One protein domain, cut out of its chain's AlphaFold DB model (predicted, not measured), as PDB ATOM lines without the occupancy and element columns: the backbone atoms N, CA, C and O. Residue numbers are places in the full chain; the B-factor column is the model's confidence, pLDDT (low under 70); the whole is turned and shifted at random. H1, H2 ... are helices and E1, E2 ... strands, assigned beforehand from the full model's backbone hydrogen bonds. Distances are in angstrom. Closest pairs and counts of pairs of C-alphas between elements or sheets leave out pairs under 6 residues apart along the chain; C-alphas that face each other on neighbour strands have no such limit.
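What this domain is: This is residues 91 to 222 of the 485 residues of an uncharacterized protein of Pseudogymnoascus destructans (strain ATCC MYA-4855 / 20631-21) (UniProt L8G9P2). This domain has little regular structure: loops surround helix H1, a small mixed sheet E2 E1 E3 covers one side of it, H2 and H3 sit at opposite sides, and H4 is farthest out. Under half of the 132 printed residues are in named elements, in the order H1 H2 E1 E2 E3 H3 H4; the class is mixed. It is compact, radius of gyration of the C-alphas 14.1 A, spanning 37 by 33 by 25 A.

How they stand to each other: H1, residues 111 to 122, is on the sheet at a height of 9.9 A. E1, residues 163 to 168, and E2, 174 to 177, form an antiparallel hairpin, N 166 and O 176 being 2.9 A apart. E3, 187 to 191, is parallel to E1, with N 165 and O 190 3.1 A apart. H3, 204 to 212, only just touches H1, with 3 pairs of C-alphas within 8 A. Every O i to N i+4 pair in H1 and H3 is within hydrogen-bond range.

Where its parts are: H1 begins at C-alpha 111 (188.199, 182.816, 234.284). H2 is residues 128 to 134; H4, 217 to 220.

The domain as a whole: The printed part has no cut. Links H2 to E1 and E3 to H3 are long. Residues 91 to 107, 142 and 213 to 222 have pLDDT under 70.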
ATOM      1  N   ASN A  91     195.678 179.130 242.803       44.16
ATOM      2  CA  ASN A  91     195.814 177.948 243.664       44.16
ATOM      3  C   ASN A  91     194.502 177.534 244.367       44.16
ATOM      4  O   ASN A  91     194.450 176.567 245.125       44.16
ATOM      5  N   THR A  92     193.407 178.255 244.127       49.50
ATOM      6  CA  THR A  92     192.094 178.016 244.727       49.50
ATOM      7  C   THR A  92     191.429 176.812 244.091       49.50
ATOM      8  O   THR A  92     191.157 176.758 242.885       49.50
ATOM      9  N   PHE A  93     191.075 175.860 244.943       53.56
ATOM     10  CA  PHE A  93     190.286 174.710 244.561       53.56
ATOM     11  C   PHE A  93     188.797 175.068 244.411       53.56
ATOM     12  O   PHE A  93     188.109 175.431 245.374       53.56
ATOM     13  N   VAL A  94     188.253 174.887 243.204       57.50
ATOM     14  CA  VAL A  94     186.805 174.965 242.969       57.50
ATOM     15  C   VAL A  94     186.190 173.597 243.238       57.50
ATOM     16  O   VAL A  94     186.001 172.777 242.341       57.50
ATOM     17  N   ALA A  95     185.859 173.349 244.505       51.62
ATOM     18  CA  ALA A  95     185.250 172.091 244.910       51.62
ATOM     19  C   ALA A  95     183.983 171.779 244.109       51.62
ATOM     20  O   ALA A  95     183.090 172.615 243.969       51.62
ATOM     21  N   ARG A  96     183.837 170.518 243.683       53.62
ATOM     22  CA  ARG A  96     182.602 169.976 243.083       53.62
ATOM     23  C   ARG A  96     181.353 170.285 243.922       53.62
ATOM     24  O   ARG A  96     180.244 170.379 243.404       53.62
ATOM     25  N   GLU A  97     181.530 170.436 245.229       51.88
ATOM     26  CA  GLU A  97     180.491 170.786 246.198       51.88
ATOM     27  C   GLU A  97     180.109 172.271 246.161       51.88
ATOM     28  O   GLU A  97     178.972 172.608 246.488       51.88
ATOM     29  N   ALA A  98     181.001 173.157 245.709       54.72
ATOM     30  CA  ALA A  98     180.684 174.561 245.459       54.72
ATOM     31  C   ALA A  98     179.641 174.706 244.338       54.72
ATOM     32  O   ALA A  98     178.747 175.544 244.434       54.72
ATOM     33  N   VAL A  99     179.671 173.797 243.357       57.84
ATOM     34  CA  VAL A  99     178.715 173.723 242.236       57.84
ATOM     35  C   VAL A  99     177.282 173.405 242.703       57.84
ATOM     36  O   VAL A  99     176.310 173.685 242.010       57.84
ATOM     37  N   LYS A 100     177.108 172.857 243.912       55.88
ATOM     38  CA  LYS A 100     175.786 172.522 244.472       55.88
ATOM     39  C   LYS A 100     175.135 173.677 245.243       55.88
ATOM     40  O   LYS A 100     174.045 173.502 245.782       55.88
ATOM     41  N   ARG A 101     175.793 174.837 245.348       56.16
ATOM     42  CA  ARG A 101     175.351 175.945 246.207       56.16
ATOM     43  C   ARG A 101     174.384 176.870 245.453       56.16
ATOM     44  O   ARG A 101     174.815 177.575 244.543       56.16
ATOM     45  N   PRO A 102     173.099 176.949 245.847       54.56
ATOM     46  CA  PRO A 102     172.085 177.698 245.098       54.56
ATOM     47  C   PRO A 102     172.279 179.223 245.135       54.56
ATOM     48  O   PRO A 102     171.740 179.926 244.284       54.56
ATOM     49  N   TYR A 103     173.052 179.755 246.087       59.09
ATOM     50  CA  TYR A 103     173.308 181.196 246.201       59.09
ATOM     51  C   TYR A 103     174.348 181.729 245.202       59.09
ATOM     52  O   TYR A 103     174.415 182.937 245.003       59.09
ATOM     53  N   LEU A 104     175.117 180.855 244.537       61.53
ATOM     54  CA  LEU A 104     176.115 181.245 243.526       61.53
ATOM     55  C   LEU A 104     175.529 181.376 242.106       61.53
ATOM     56  O   LEU A 104     176.213 181.785 241.168       61.53
ATOM     57  N   LYS A 105     174.218 181.133 241.981       67.50
ATOM     58  CA  LYS A 105     173.439 181.083 240.738       67.50
ATOM     59  C   LYS A 105     173.535 182.325 239.845       67.50
ATOM     60  O   LYS A 105     173.308 182.218 238.641       67.50
ATOM     61  N   LYS A 106     173.825 183.496 240.425       67.50
ATOM     62  CA  LYS A 106     173.851 184.804 239.737       67.50
ATOM     63  C   LYS A 106     175.207 185.514 239.819       67.50
ATOM     64  O   LYS A 106     175.281 186.736 239.687       67.50
ATOM     65  N   CYS A 107     176.260 184.772 240.127       66.12
ATOM     66  CA  CYS A 107     177.587 185.321 240.370       66.12
ATOM     67  C   CYS A 107     178.422 185.322 239.088       66.12
ATOM     68  O   CYS A 107     178.169 184.535 238.187       66.12
ATOM     69  N   TYR A 108     179.436 186.179 239.007       71.62
ATOM     70  CA  TYR A 108     180.434 186.093 237.942       71.62
ATOM     71  C   TYR A 108     181.648 185.327 238.486       71.62
ATOM     72  O   TYR A 108     182.287 185.855 239.398       71.62
ATOM     73  N   PRO A 109     181.917 184.101 238.005       74.50
ATOM     74  CA  PRO A 109     183.115 183.353 238.343       74.50
ATOM     75  C   PRO A 109     184.335 183.958 237.638       74.50
ATOM     76  O   PRO A 109     184.193 184.556 236.571       74.50
ATOM     77  N   ALA A 110     185.509 183.782 238.234       79.88
ATOM     78  CA  ALA A 110     186.782 184.091 237.610       79.88
ATOM     79  C   ALA A 110     187.075 183.135 236.446       79.88
ATOM     80  O   ALA A 110     186.609 181.990 236.437       79.88
ATOM     81  N   ASP A 111     187.877 183.582 235.490       85.00
ATOM     82  CA  ASP A 111     188.199 182.816 234.284       85.00
ATOM     83  C   ASP A 111     188.956 181.516 234.601       85.00
ATOM     84  O   ASP A 111     188.650 180.467 234.027       85.00
ATOM     85  N   ASP A 112     189.855 181.539 235.588       81.31
ATOM     86  CA  ASP A 112     190.493 180.338 236.144       81.31
ATOM     87  C   ASP A 112     189.460 179.320 236.677       81.31
ATOM     88  O   ASP A 112     189.491 178.126 236.355       81.31
ATOM     89  N   ALA A 113     188.459 179.789 237.427       78.81
ATOM     90  CA  ALA A 113     187.388 178.935 237.932       78.81
ATOM     91  C   ALA A 113     186.525 178.360 236.796       78.81
ATOM     92  O   ALA A 113     186.132 177.189 236.843       78.81
ATOM     93  N   VAL A 114     186.245 179.155 235.757       85.25
ATOM     94  CA  VAL A 114     185.545 178.698 234.545       85.25
ATOM     95  C   VAL A 114     186.337 177.588 233.857       85.25
ATOM     96  O   VAL A 114     185.757 176.549 233.529       85.25
ATOM     97  N   MET A 115     187.651 177.759 233.699       86.62
ATOM     98  CA  MET A 115     188.535 176.746 233.122       86.62
ATOM     99  C   MET A 115     188.464 175.429 233.902       86.62
ATOM    100  O   MET A 115     188.155 174.385 233.322       86.62
ATOM    101  N   LYS A 116     188.661 175.467 235.227       83.06
ATOM    102  CA  LYS A 116     188.615 174.281 236.105       83.06
ATOM    103  C   LYS A 116     187.277 173.540 236.009       83.06
ATOM    104  O   LYS A 116     187.234 172.314 235.869       83.06
ATOM    105  N   LEU A 117     186.164 174.275 236.012       82.44
ATOM    106  CA  LEU A 117     184.817 173.718 235.857       82.44
ATOM    107  C   LEU A 117     184.616 173.025 234.500       82.44
ATOM    108  O   LEU A 117     184.031 171.937 234.440       82.44
ATOM    109  N   LEU A 118     185.115 173.627 233.419       86.31
ATOM    110  CA  LEU A 118     185.049 173.059 232.072       86.31
ATOM    111  C   LEU A 118     185.948 171.826 231.920       86.31
ATOM    112  O   LEU A 118     185.527 170.855 231.291       86.31
ATOM    113  N   VAL A 119     187.127 171.806 232.549       84.94
ATOM    114  CA  VAL A 119     187.998 170.620 232.610       84.94
ATOM    115  C   VAL A 119     187.292 169.480 233.334       84.94
ATOM    116  O   VAL A 119     187.149 168.397 232.772       84.94
ATOM    117  N   HIS A 120     186.760 169.717 234.537       79.81
ATOM    118  CA  HIS A 120     186.022 168.692 235.281       79.81
ATOM    119  C   HIS A 120     184.794 168.167 234.529       79.81
ATOM    120  O   HIS A 120     184.457 166.987 234.654       79.81
ATOM    121  N   LYS A 121     184.129 169.024 233.745       84.56
ATOM    122  CA  LYS A 121     183.061 168.606 232.834       84.56
ATOM    123  C   LYS A 121     183.603 167.695 231.732       84.56
ATOM    124  O   LYS A 121     183.053 166.618 231.520       84.56
ATOM    125  N   HIS A 122     184.683 168.100 231.065       83.56
ATOM    126  CA  HIS A 122     185.320 167.328 229.997       83.56
ATOM    127  C   HIS A 122     185.804 165.948 230.474       83.56
ATOM    128  O   HIS A 122     185.742 164.977 229.730       83.56
ATOM    129  N   GLU A 123     186.233 165.826 231.733       82.12
ATOM    130  CA  GLU A 123     186.625 164.542 232.334       82.12
ATOM    131  C   GLU A 123     185.454 163.671 232.809       82.12
ATOM    132  O   GLU A 123     185.674 162.627 233.421       82.12
ATOM    133  N   GLY A 124     184.206 164.107 232.618       77.81
ATOM    134  CA  GLY A 124     183.020 163.394 233.106       77.81
ATOM    135  C   GLY A 124     182.834 163.438 234.630       77.81
ATOM    136  O   GLY A 124     181.881 162.866 235.161       77.81
ATOM    137  N   ARG A 125     183.695 164.154 235.364       74.75
ATOM    138  CA  ARG A 125     183.600 164.313 236.827       74.75
ATOM    139  C   ARG A 125     182.440 165.230 237.219       74.75
ATOM    140  O   ARG A 125     181.815 165.051 238.274       74.75
ATOM    141  N   LEU A 126     182.100 166.186 236.358       74.38
ATOM    142  CA  LEU A 126     180.960 167.081 236.516       74.38
ATOM    143  C   LEU A 126     179.974 166.922 235.351       74.38
ATOM    144  O   LEU A 126     180.346 167.027 234.189       74.38
ATOM    145  N   ARG A 127     178.687 166.718 235.657       79.12
ATOM    146  CA  ARG A 127     177.626 166.789 234.644       79.12
ATOM    147  C   ARG A 127     177.309 168.244 234.332       79.12
ATOM    148  O   ARG A 127     177.223 169.063 235.245       79.12
ATOM    149  N   GLY A 128     177.052 168.548 233.067       77.62
ATOM    150  CA  GLY A 128     176.778 169.912 232.635       77.62
ATOM    151  C   GLY A 128     175.538 170.552 233.266       77.62
ATOM    152  O   GLY A 128     175.551 171.743 233.563       77.62
ATOM    153  N   ILE A 129     174.519 169.758 233.612       76.75
ATOM    154  CA  ILE A 129     173.353 170.244 234.370       76.75
ATOM    155  C   ILE A 129     173.749 170.913 235.696       76.75
ATOM    156  O   ILE A 129     173.102 171.866 236.125       76.75
ATOM    157  N   HIS A 130     174.838 170.459 236.328       75.25
ATOM    158  CA  HIS A 130     175.332 171.066 237.558       75.25
ATOM    159  C   HIS A 130     175.915 172.463 237.304       75.25
ATOM    160  O   HIS A 130     175.712 173.337 238.135       75.25
ATOM    161  N   LEU A 131     176.567 172.706 236.158       77.25
ATOM    162  CA  LEU A 131     177.077 174.036 235.792       77.25
ATOM    163  C   LEU A 131     175.943 175.034 235.595       77.25
ATOM    164  O   LEU A 131     175.994 176.141 236.122       77.25
ATOM    165  N   THR A 132     174.893 174.613 234.892       76.25
ATOM    166  CA  THR A 132     173.702 175.437 234.686       76.25
ATOM    167  C   THR A 132     173.059 175.817 236.018       76.25
ATOM    168  O   THR A 132     172.732 176.978 236.228       76.25
ATOM    169  N   ILE A 133     172.879 174.853 236.929       72.06
ATOM    170  CA  ILE A 133     172.275 175.100 238.249       72.06
ATOM    171  C   ILE A 133     173.162 176.019 239.093       72.06
ATOM    172  O   ILE A 133     172.655 176.915 239.770       72.06
ATOM    173  N   PHE A 134     174.473 175.793 239.041       71.06
ATOM    174  CA  PHE A 134     175.463 176.579 239.760       71.06
ATOM    175  C   PHE A 134     175.492 178.032 239.321       71.06
ATOM    176  O   PHE A 134     175.639 178.904 240.172       71.06
ATOM    177  N   ASN A 135     175.393 178.298 238.018       73.81
ATOM    178  CA  ASN A 135     175.591 179.633 237.481       73.81
ATOM    179  C   ASN A 135     174.867 179.813 236.139       73.81
ATOM    180  O   ASN A 135     175.435 179.633 235.061       73.81
ATOM    181  N   GLU A 136     173.596 180.213 236.209       76.81
ATOM    182  CA  GLU A 136     172.766 180.462 235.021       76.81
ATOM    183  C   GLU A 136     173.181 181.737 234.267       76.81
ATOM    184  O   GLU A 136     172.781 181.942 233.111       76.81
ATOM    185  N   THR A 137     173.947 182.613 234.927       73.75
ATOM    186  CA  THR A 137     174.435 183.875 234.364       73.75
ATOM    187  C   THR A 137     175.544 183.675 233.344       73.75
ATOM    188  O   THR A 137     175.516 184.362 232.328       73.75
ATOM    189  N   GLU A 138     176.450 182.721 233.561       80.88
ATOM    190  CA  GLU A 138     177.560 182.413 232.651       80.88
ATOM    191  C   GLU A 138     177.322 181.164 231.807       80.88
ATOM    192  O   GLU A 138     177.738 181.118 230.651       80.88
ATOM    193  N   PHE A 139     176.616 180.164 232.339       83.75
ATOM    194  CA  PHE A 139     176.347 178.926 231.616       83.75
ATOM    195  C   PHE A 139     174.926 178.912 231.044       83.75
ATOM    196  O   PHE A 139     173.943 179.302 231.681       83.75
ATOM    197  N   LEU A 140     174.809 178.473 229.793       80.50
ATOM    198  CA  LEU A 140     173.537 178.227 229.124       80.50
ATOM    199  C   LEU A 140     172.836 177.015 229.742       80.50
ATOM    200  O   LEU A 140     173.477 176.114 230.269       80.50
ATOM    201  N   LYS A 141     171.511 176.922 229.560       71.56
ATOM    202  CA  LYS A 141     170.728 175.723 229.933       71.56
ATOM    203  C   LYS A 141     171.193 174.437 229.250       71.56
ATOM    204  O   LYS A 141     170.857 173.349 229.699       71.56
ATOM    205  N   SER A 142     172.003 174.581 228.214       66.62
ATOM    206  CA  SER A 142     172.700 173.517 227.517       66.62
ATOM    207  C   SER A 142     174.126 173.304 228.028       66.62
ATOM    208  O   SER A 142     174.918 172.888 227.217       66.62
ATOM    209  N   ASP A 143     174.501 173.711 229.246       74.38
ATOM    210  CA  ASP A 143     175.819 173.490 229.876       74.38
ATOM    211  C   ASP A 143     177.080 174.077 229.200       74.38
ATOM    212  O   ASP A 143     178.215 173.738 229.561       74.38
ATOM    213  N   HIS A 144     176.892 174.991 228.252       84.31
ATOM    214  CA  HIS A 144     177.957 175.716 227.553       84.31
ATOM    215  C   HIS A 144     178.185 177.087 228.183       84.31
ATOM    216  O   HIS A 144     177.228 177.714 228.637       84.31
ATOM    217  N   LEU A 145     179.420 177.588 228.136       87.56
ATOM    218  CA  LEU A 145     179.691 178.994 228.436       87.56
ATOM    219  C   LEU A 145     178.929 179.882 227.439       87.56
ATOM    220  O   LEU A 145     178.826 179.547 226.255       87.56
ATOM    221  N   ARG A 146     178.347 180.991 227.892       87.19
ATOM    222  CA  ARG A 146     177.650 181.942 227.018       87.19
ATOM    223  C   ARG A 146     178.643 182.720 226.152       87.19
ATOM    224  O   ARG A 146     179.757 183.005 226.564       87.19
ATOM    225  N   CYS A 147     178.210 183.113 224.953       85.19
ATOM    226  CA  CYS A 147     179.043 183.878 224.016       85.19
ATOM    227  C   CYS A 147     179.355 185.312 224.482       85.19
ATOM    228  O   CYS A 147     180.307 185.910 224.004       85.19
ATOM    229  N   ASN A 148     178.561 185.865 225.400       82.44
ATOM    230  CA  ASN A 148     178.736 187.210 225.946       82.44
ATOM    231  C   ASN A 148     179.529 187.230 227.263       82.44
ATOM    232  O   ASN A 148     179.463 188.228 227.988       82.44
ATOM    233  N   HIS A 149     180.228 186.137 227.581       84.06
ATOM    234  CA  HIS A 149     181.140 186.079 228.714       84.06
ATOM    235  C   HIS A 149     182.145 187.232 228.620       84.06
ATOM    236  O   HIS A 149     182.738 187.486 227.570       84.06
ATOM    237  N   LYS A 150     182.293 187.963 229.722       75.31
ATOM    238  CA  LYS A 150     183.283 189.028 229.861       75.31
ATOM    239  C   LYS A 150     184.276 188.535 230.894       75.31
ATOM    240  O   LYS A 150     183.866 188.415 232.051       75.31
ATOM    241  N   GLY A 151     185.502 188.253 230.455       75.81
ATOM    242  CA  GLY A 151     186.566 187.740 231.310       75.81
ATOM    243  C   GLY A 151     186.698 188.579 232.574       75.81
ATOM    244  O   GLY A 151     186.661 189.816 232.511       75.81
ATOM    245  N   LYS A 152     186.735 187.920 233.730       75.81
ATOM    246  CA  LYS A 152     186.768 188.574 235.046       75.81
ATOM    247  C   LYS A 152     187.716 187.839 235.980       75.81
ATOM    248  O   LYS A 152     187.801 186.619 235.930       75.81
ATOM    249  N   GLY A 153     188.322 188.584 236.901       76.50
ATOM    250  CA  GLY A 153     189.101 187.998 237.990       76.50
ATOM    251  C   GLY A 153     190.420 187.407 237.522       76.50
ATOM    252  O   GLY A 153     191.000 187.871 236.544       76.50
ATOM    253  N   ALA A 154     190.873 186.358 238.207       79.62
ATOM    254  CA  ALA A 154     192.091 185.651 237.841       79.62
ATOM    255  C   ALA A 154     191.992 185.019 236.433       79.62
ATOM    256  O   ALA A 154     191.029 184.287 236.160       79.62
ATOM    257  N   PRO A 155     192.979 185.265 235.548       85.69
ATOM    258  CA  PRO A 155     193.042 184.652 234.225       85.69
ATOM    259  C   PRO A 155     193.278 183.141 234.323       85.69
ATOM    260  O   PRO A 155     193.957 182.663 235.231       85.69
ATOM    261  N   ALA A 156     192.779 182.386 233.345       87.81
ATOM    262  CA  ALA A 156     193.132 180.980 233.197       87.81
ATOM    263  C   ALA A 156     194.441 180.870 232.410       87.81
ATOM    264  O   ALA A 156     194.448 180.998 231.183       87.81
ATOM    265  N   LEU A 157     195.544 180.636 233.118       88.25
ATOM    266  CA  LEU A 157     196.871 180.520 232.518       88.25
ATOM    267  C   LEU A 157     197.257 179.056 232.282       88.25
ATOM    268  O   LEU A 157     197.040 178.175 233.121       88.25
ATOM    269  N   ALA A 158     197.853 178.806 231.123       86.94
ATOM    270  CA  ALA A 158     198.527 177.557 230.821       86.94
ATOM    271  C   ALA A 158     199.941 177.521 231.429       86.94
ATOM    272  O   ALA A 158     200.450 178.516 231.940       86.94
ATOM    273  N   LEU A 159     200.587 176.357 231.335       83.00
ATOM    274  CA  LEU A 159     201.959 176.107 231.805       83.00
ATOM    275  C   LEU A 159     203.004 177.085 231.262       83.00
ATOM    276  O   LEU A 159     203.973 177.401 231.939       83.00
ATOM    277  N   ASP A 160     202.816 177.534 230.027       84.62
ATOM    278  CA  ASP A 160     203.696 178.480 229.337       84.62
ATOM    279  C   ASP A 160     203.373 179.949 229.675       84.62
ATOM    280  O   ASP A 160     203.925 180.858 229.060       84.62
ATOM    281  N   GLY A 161     202.469 180.190 230.634       84.56
ATOM    282  CA  GLY A 161     202.040 181.522 231.058       84.56
ATOM    283  C   GLY A 161     201.047 182.195 230.109       84.56
ATOM    284  O   GLY A 161     200.680 183.348 230.330       84.56
ATOM    285  N   THR A 162     200.592 181.507 229.060       90.50
ATOM    286  CA  THR A 162     199.641 182.070 228.098       90.50
ATOM    287  C   THR A 162     198.188 181.899 228.548       90.50
ATOM    288  O   THR A 162     197.829 180.920 229.207       90.50
ATOM    289  N   ALA A 163     197.324 182.846 228.178       91.25
ATOM    290  CA  ALA A 163     195.896 182.776 228.457       91.25
ATOM    291  C   ALA A 163     195.240 181.652 227.643       91.25
ATOM    292  O   ALA A 163     195.421 181.541 226.424       91.25
ATOM    293  N   MET A 164     194.450 180.828 228.324       91.62
ATOM    294  CA  MET A 164     193.732 179.718 227.711       91.62
ATOM    295  C   MET A 164     192.496 180.192 226.953       91.62
ATOM    296  O   MET A 164     191.933 181.258 227.208       91.62
ATOM    297  N   THR A 165     192.024 179.353 226.035       92.38
ATOM    298  CA  THR A 165     190.810 179.633 225.263       92.38
ATOM    299  C   THR A 165     189.769 178.524 225.377       92.38
ATOM    300  O   THR A 165     190.058 177.361 225.679       92.38
ATOM    301  N   THR A 166     188.508 178.872 225.137       91.56
ATOM    302  CA  THR A 166     187.412 177.906 225.099       91.56
ATOM    303  C   THR A 166     186.383 178.256 224.036       91.56
ATOM    304  O   THR A 166     186.167 179.422 223.712       91.56
ATOM    305  N   MET A 167     185.729 177.231 223.489       90.31
ATOM    306  CA  MET A 167     184.611 177.421 222.569       90.31
ATOM    307  C   MET A 167     183.314 177.572 223.366       90.31
ATOM    308  O   MET A 167     182.953 176.700 224.158       90.31
ATOM    309  N   ALA A 168     182.592 178.652 223.109       88.69
ATOM    310  CA  ALA A 168     181.392 179.066 223.815       88.69
ATOM    311  C   ALA A 168     180.199 179.279 222.866       88.69
ATOM    312  O   ALA A 168     180.303 179.252 221.634       88.69
ATOM    313  N   GLY A 169     179.040 179.518 223.476       83.19
ATOM    314  CA  GLY A 169     177.762 179.718 222.813       83.19
ATOM    315  C   GLY A 169     177.090 178.418 222.372       83.19
ATOM    316  O   GLY A 169     177.649 177.320 222.426       83.19
ATOM    317  N   GLN A 170     175.845 178.550 221.920       77.50
ATOM    318  CA  GLN A 170     175.101 177.432 221.355       77.50
ATOM    319  C   GLN A 170     175.811 176.967 220.071       77.50
ATOM    320  O   GLN A 170     176.098 177.782 219.196       77.50
ATOM    321  N   LYS A 171     176.102 175.664 219.967       78.75
ATOM    322  CA  LYS A 171     176.891 175.044 218.879       78.75
ATOM    323  C   LYS A 171     178.404 175.347 218.881       78.75
ATOM    324  O   LYS A 171     179.033 175.108 217.860       78.75
ATOM    325  N   TYR A 172     178.995 175.833 219.982       81.19
ATOM    326  CA  TYR A 172     180.454 176.035 220.096       81.19
ATOM    327  C   TYR A 172     181.053 176.914 218.980       81.19
ATOM    328  O   TYR A 172     182.071 176.561 218.397       81.19
ATOM    329  N   LYS A 173     180.410 178.038 218.643       84.31
ATOM    330  CA  LYS A 173     180.825 178.894 217.514       84.31
ATOM    331  C   LYS A 173     181.738 180.056 217.896       84.31
ATOM    332  O   LYS A 173     182.343 180.656 217.017       84.31
ATOM    333  N   HIS A 174     181.817 180.398 219.178       87.50
ATOM    334  CA  HIS A 174     182.534 181.587 219.630       87.50
ATOM    335  C   HIS A 174     183.788 181.179 220.385       87.50
ATOM    336  O   HIS A 174     183.681 180.510 221.409       87.50
ATOM    337  N   LEU A 175     184.961 181.582 219.903       90.06
ATOM    338  CA  LEU A 175     186.193 181.443 220.669       90.06
ATOM    339  C   LEU A 175     186.237 182.543 221.732       90.06
ATOM    340  O   LEU A 175     186.113 183.723 221.411       90.06
ATOM    341  N   ILE A 176     186.398 182.146 222.987       91.38
ATOM    342  CA  ILE A 176     186.527 183.044 224.131       91.38
ATOM    343  C   ILE A 176     187.906 182.854 224.743       91.38
ATOM    344  O   ILE A 176     188.337 181.721 224.964       91.38
ATOM    345  N   VAL A 177     188.578 183.969 225.013       92.31
ATOM    346  CA  VAL A 177     189.852 184.009 225.733       92.31
ATOM    347  C   VAL A 177     189.556 184.193 227.218       92.31
ATOM    348  O   VAL A 177     188.796 185.086 227.586       92.31
ATOM    349  N   LEU A 178     190.141 183.335 228.047       91.31
ATOM    350  CA  LEU A 178     189.965 183.306 229.497       91.31
ATOM    351  C   LEU A 178     191.069 184.129 230.176       91.31
ATOM    352  O   LEU A 178     191.933 183.596 230.869       91.31
ATOM    353  N   ASN A 179     191.093 185.431 229.901       89.88
ATOM    354  CA  ASN A 179     192.166 186.344 230.295       89.88
ATOM    355  C   ASN A 179     191.858 187.190 231.542       89.88
ATOM    356  O   ASN A 179     192.590 188.128 231.839       89.88
ATOM    357  N   GLY A 180     190.760 186.929 232.248       85.44
ATOM    358  CA  GLY A 180     190.406 187.659 233.466       85.44
ATOM    359  C   GLY A 180     190.026 189.128 233.237       85.44
ATOM    360  O   GLY A 180     189.827 189.878 234.192       85.44
ATOM    361  N   GLY A 181     189.895 189.549 231.974       83.38
ATOM    362  CA  GLY A 181     189.727 190.948 231.584       83.38
ATOM    363  C   GLY A 181     191.033 191.659 231.218       83.38
ATOM    364  O   GLY A 181     190.975 192.813 230.795       83.38
ATOM    365  N   ASP A 182     192.184 190.988 231.313       85.31
ATOM    366  CA  ASP A 182     193.475 191.516 230.875       85.31
ATOM    367  C   ASP A 182     193.749 191.164 229.404       85.31
ATOM    368  O   ASP A 182     194.174 190.064 229.050       85.31
ATOM    369  N   SER A 183     193.499 192.116 228.505       85.25
ATOM    370  CA  SER A 183     193.746 191.944 227.067       85.25
ATOM    371  C   SER A 183     195.225 191.951 226.674       85.25
ATOM    372  O   SER A 183     195.520 191.755 225.499       85.25
ATOM    373  N   THR A 184     196.146 192.206 227.609       87.38
ATOM    374  CA  THR A 184     197.590 192.223 227.331       87.38
ATOM    375  C   THR A 184     198.221 190.832 227.394       87.38
ATOM    376  O   THR A 184     199.308 190.631 226.851       87.38
ATOM    377  N   LEU A 185     197.532 189.858 227.998       88.44
ATOM    378  CA  LEU A 185     198.041 188.498 228.135       88.44
ATOM    379  C   LEU A 185     198.169 187.794 226.774       88.44
ATOM    380  O   LEU A 185     197.219 187.795 225.981       88.44
ATOM    381  N   PRO A 186     199.312 187.133 226.505       90.75
ATOM    382  CA  PRO A 186     199.506 186.398 225.266       90.75
ATOM    383  C   PRO A 186     198.543 185.211 225.199       90.75
ATOM    384  O   PRO A 186     198.385 184.465 226.164       90.75
ATOM    385  N   ILE A 187     197.909 185.021 224.043       91.00
ATOM    386  CA  ILE A 187     196.952 183.933 223.829       91.00
ATOM    387  C   ILE A 187     197.705 182.655 223.466       91.00
ATOM    388  O   ILE A 187     198.490 182.618 222.516       91.00
ATOM    389  N   GLY A 188     197.432 181.598 224.221       84.62
ATOM    390  CA  GLY A 188     198.075 180.305 224.074       84.62
ATOM    391  C   GLY A 188     197.468 179.411 223.010       84.62
ATOM    392  O   GLY A 188     196.327 179.574 222.583       84.62
ATOM    393  N   LYS A 189     198.200 178.342 222.675       84.69
ATOM    394  CA  LYS A 189     197.651 177.195 221.924       84.69
ATOM    395  C   LYS A 189     196.811 176.259 222.806       84.69
ATOM    396  O   LYS A 189     196.307 175.240 222.326       84.69
ATOM    397  N   TRP A 190     196.684 176.572 224.091       88.31
ATOM    398  CA  TRP A 190     195.972 175.771 225.070       88.31
ATOM    399  C   TRP A 190     194.478 176.087 225.077       88.31
ATOM    400  O   TRP A 190     194.044 177.238 225.130       88.31
ATOM    401  N   THR A 191     193.680 175.029 225.064       88.19
ATOM    402  CA  THR A 191     192.224 175.079 225.096       88.19
ATOM    403  C   THR A 191     191.689 174.130 226.163       88.19
ATOM    404  O   THR A 191     192.323 173.131 226.515       88.19
ATOM    405  N   THR A 192     190.450 174.356 226.597       84.06
ATOM    406  CA  THR A 192     189.727 173.425 227.486       84.06
ATOM    407  C   THR A 192     189.599 171.994 226.945       84.06
ATOM    408  O   THR A 192     189.233 171.105 227.704       84.06
ATOM    409  N   LYS A 193     189.834 171.756 225.645       83.62
ATOM    410  CA  LYS A 193     189.663 170.440 224.997       83.62
ATOM    411  C   LYS A 193     190.986 169.741 224.669       83.62
ATOM    412  O   LYS A 193     191.044 168.519 224.696       83.62
ATOM    413  N   ASN A 194     192.044 170.497 224.378       85.56
ATOM    414  CA  ASN A 194     193.321 169.953 223.893       85.56
ATOM    415  C   ASN A 194     194.417 169.858 224.970       85.56
ATOM    416  O   ASN A 194     195.532 169.451 224.657       85.56
ATOM    417  N   TYR A 195     194.124 170.194 226.230       81.19
ATOM    418  CA  TYR A 195     195.118 170.080 227.302       81.19
ATOM    419  C   TYR A 195     195.652 168.641 227.442       81.19
ATOM    420  O   TYR A 195     196.833 168.455 227.692       81.19
ATOM    421  N   ARG A 196     194.830 167.610 227.173       79.00
ATOM    422  CA  ARG A 196     195.268 166.199 227.217       79.00
ATOM    423  C   ARG A 196     196.265 165.824 226.128       79.00
ATOM    424  O   ARG A 196     197.193 165.086 226.405       79.00
ATOM    425  N   SER A 197     196.107 166.356 224.915       80.94
ATOM    426  CA  SER A 197     197.070 166.140 223.821       80.94
ATOM    427  C   SER A 197     198.388 166.893 224.031       80.94
ATOM    428  O   SER A 197     199.241 166.925 223.150       80.94
ATOM    429  N   LYS A 198     198.517 167.583 225.164       76.88
ATOM    430  CA  LYS A 198     199.679 168.362 225.574       76.88
ATOM    431  C   LYS A 198     200.301 167.790 226.851       76.88
ATOM    432  O   LYS A 198     201.038 168.501 227.525       76.88
ATOM    433  N   SER A 199     200.024 166.515 227.152       75.38
ATOM    434  CA  SER A 199     200.534 165.816 228.335       75.38
ATOM    435  C   SER A 199     202.052 165.778 228.429       75.38
ATOM    436  O   SER A 199     202.600 165.761 229.524       75.38
ATOM    437  N   ASP A 200     202.721 165.820 227.280       79.00
ATOM    438  CA  ASP A 200     204.178 165.719 227.188       79.00
ATOM    439  C   ASP A 200     204.889 167.031 227.570       79.00
ATOM    440  O   ASP A 200     206.119 167.095 227.590       79.00
ATOM    441  N   HIS A 201     204.143 168.106 227.863       78.00
ATOM    442  CA  HIS A 201     204.734 169.365 228.308       78.00
ATOM    443  C   HIS A 201     205.332 169.239 229.724       78.00
ATOM    444  O   HIS A 201     204.667 168.734 230.633       78.00
ATOM    445  N   PRO A 202     206.550 169.762 229.963       80.38
ATOM    446  CA  PRO A 202     207.128 169.819 231.303       80.38
ATOM    447  C   PRO A 202     206.198 170.523 232.298       80.38
ATOM    448  O   PRO A 202     205.613 171.560 231.984       80.38
ATOM    449  N   GLY A 203     206.050 169.951 233.494       77.50
ATOM    450  CA  GLY A 203     205.160 170.473 234.537       77.50
ATOM    451  C   GLY A 203     203.670 170.177 234.322       77.50
ATOM    452  O   GLY A 203     202.861 170.535 235.175       77.50
ATOM    453  N   TYR A 204     203.281 169.500 233.231       81.75
ATOM    454  CA  TYR A 204     201.872 169.240 232.922       81.75
ATOM    455  C   TYR A 204     201.145 168.427 233.985       81.75
ATOM    456  O   TYR A 204     200.048 168.813 234.375       81.75
ATOM    457  N   GLU A 205     201.734 167.336 234.472       78.62
ATOM    458  CA  GLU A 205     201.095 166.515 235.507       78.62
ATOM    459  C   GLU A 205     200.878 167.308 236.798       78.62
ATOM    460  O   GLU A 205     199.820 167.213 237.418       78.62
ATOM    461  N   GLU A 206     201.823 168.177 237.160       77.44
ATOM    462  CA  GLU A 206     201.697 169.052 238.320       77.44
ATOM    463  C   GLU A 206     200.582 170.089 238.113       77.44
ATOM    464  O   GLU A 206     199.663 170.185 238.924       77.44
ATOM    465  N   TRP A 207     200.582 170.799 236.986       80.81
ATOM    466  CA  TRP A 207     199.531 171.761 236.637       80.81
ATOM    467  C   TRP A 207     198.147 171.121 236.553       80.81
ATOM    468  O   TRP A 207     197.164 171.650 237.077       80.81
ATOM    469  N   LEU A 208     198.060 169.943 235.939       77.94
ATOM    470  CA  LEU A 208     196.813 169.216 235.801       77.94
ATOM    471  C   LEU A 208     196.337 168.685 237.154       77.94
ATOM    472  O   LEU A 208     195.136 168.727 237.426       77.94
ATOM    473  N   SER A 209     197.247 168.203 238.003       72.69
ATOM    474  CA  SER A 209     196.914 167.784 239.363       72.69
ATOM    475  C   SER A 209     196.356 168.952 240.174       72.69
ATOM    476  O   SER A 209     195.279 168.796 240.738       72.69
ATOM    477  N   ARG A 210     196.956 170.151 240.092       70.25
ATOM    478  CA  ARG A 210     196.454 171.384 240.730       70.25
ATOM    479  C   ARG A 210     195.032 171.743 240.299       70.25
ATOM    480  O   ARG A 210     194.190 172.095 241.122       70.25
ATOM    481  N   ILE A 211     194.722 171.595 239.009       72.06
ATOM    482  CA  ILE A 211     193.363 171.797 238.475       72.06
ATOM    483  C   ILE A 211     192.385 170.735 238.995       72.06
ATOM    484  O   ILE A 211     191.195 171.006 239.153       72.06
ATOM    485  N   LYS A 212     192.877 169.516 239.233       71.56
ATOM    486  CA  LYS A 212     192.085 168.337 239.600       71.56
ATOM    487  C   LYS A 212     192.024 168.048 241.094       71.56
ATOM    488  O   LYS A 212     191.316 167.096 241.436       71.56
ATOM    489  N   TRP A 213     192.750 168.798 241.921       65.69
ATOM    490  CA  TRP A 213     192.964 168.480 243.328       65.69
ATOM    491  C   TRP A 213     191.666 168.185 244.059       65.69
ATOM    492  O   TRP A 213     190.621 168.741 243.753       65.69
ATOM    493  N   THR A 214     191.704 167.308 245.048       59.81
ATOM    494  CA  THR A 214     190.600 167.170 245.997       59.81
ATOM    495  C   THR A 214     190.712 168.209 247.115       59.81
ATOM    496  O   THR A 214     191.767 168.787 247.367       59.81
ATOM    497  N   ALA A 215     189.620 168.440 247.856       58.88
ATOM    498  CA  ALA A 215     189.657 169.318 249.032       58.88
ATOM    499  C   ALA A 215     190.621 168.818 250.125       58.88
ATOM    500  O   ALA A 215     190.959 169.584 251.023       58.88
ATOM    501  N   ALA A 216     190.985 167.532 250.105       58.06
ATOM    502  CA  ALA A 216     191.972 166.953 251.008       58.06
ATOM    503  C   ALA A 216     193.394 167.242 250.510       58.06
ATOM    504  O   ALA A 216     194.172 167.803 251.272       58.06
ATOM    505  N   GLU A 217     193.670 166.983 249.228       62.91
ATOM    506  CA  GLU A 217     194.963 167.264 248.579       62.91
ATOM    507  C   GLU A 217     195.350 168.745 248.687       62.91
ATOM    508  O   GLU A 217     196.461 169.065 249.091       62.91
ATOM    509  N   ALA A 218     194.408 169.664 248.450       61.91
ATOM    510  CA  ALA A 218     194.673 171.096 248.597       61.91
ATOM    511  C   ALA A 218     195.020 171.495 250.048       61.91
ATOM    512  O   ALA A 218     195.811 172.405 250.269       61.91
ATOM    513  N   ARG A 219     194.432 170.836 251.061       62.41
ATOM    514  CA  ARG A 219     194.769 171.118 252.471       62.41
ATOM    515  C   ARG A 219     196.131 170.562 252.859       62.41
ATOM    516  O   ARG A 219     196.804 171.178 253.676       62.41
ATOM    517  N   GLU A 220     196.483 169.398 252.328       61.19
ATOM    518  CA  GLU A 220     197.771 168.747 252.570       61.19
ATOM    519  C   GLU A 220     198.926 169.573 251.991       61.19
ATOM    520  O   GLU A 220     199.960 169.700 252.637       61.19
ATOM    521  N   ASP A 221     198.692 170.249 250.864       59.38
ATOM    522  CA  ASP A 221     199.646 171.168 250.227       59.38
ATOM    523  C   ASP A 221     199.673 172.584 250.852       59.38
ATOM    524  O   ASP A 221     200.288 173.510 250.334       59.38
ATOM    525  N   GLY A 222     198.988 172.790 251.983       50.44
ATOM    526  CA  GLY A 222     199.036 174.054 252.725       50.44
ATOM    527  C   GLY A 222     198.139 175.173 252.184       50.44
ATOM    528  O   GLY A 222     198.262 176.313 252.640       50.44
TER     529      GLY A 222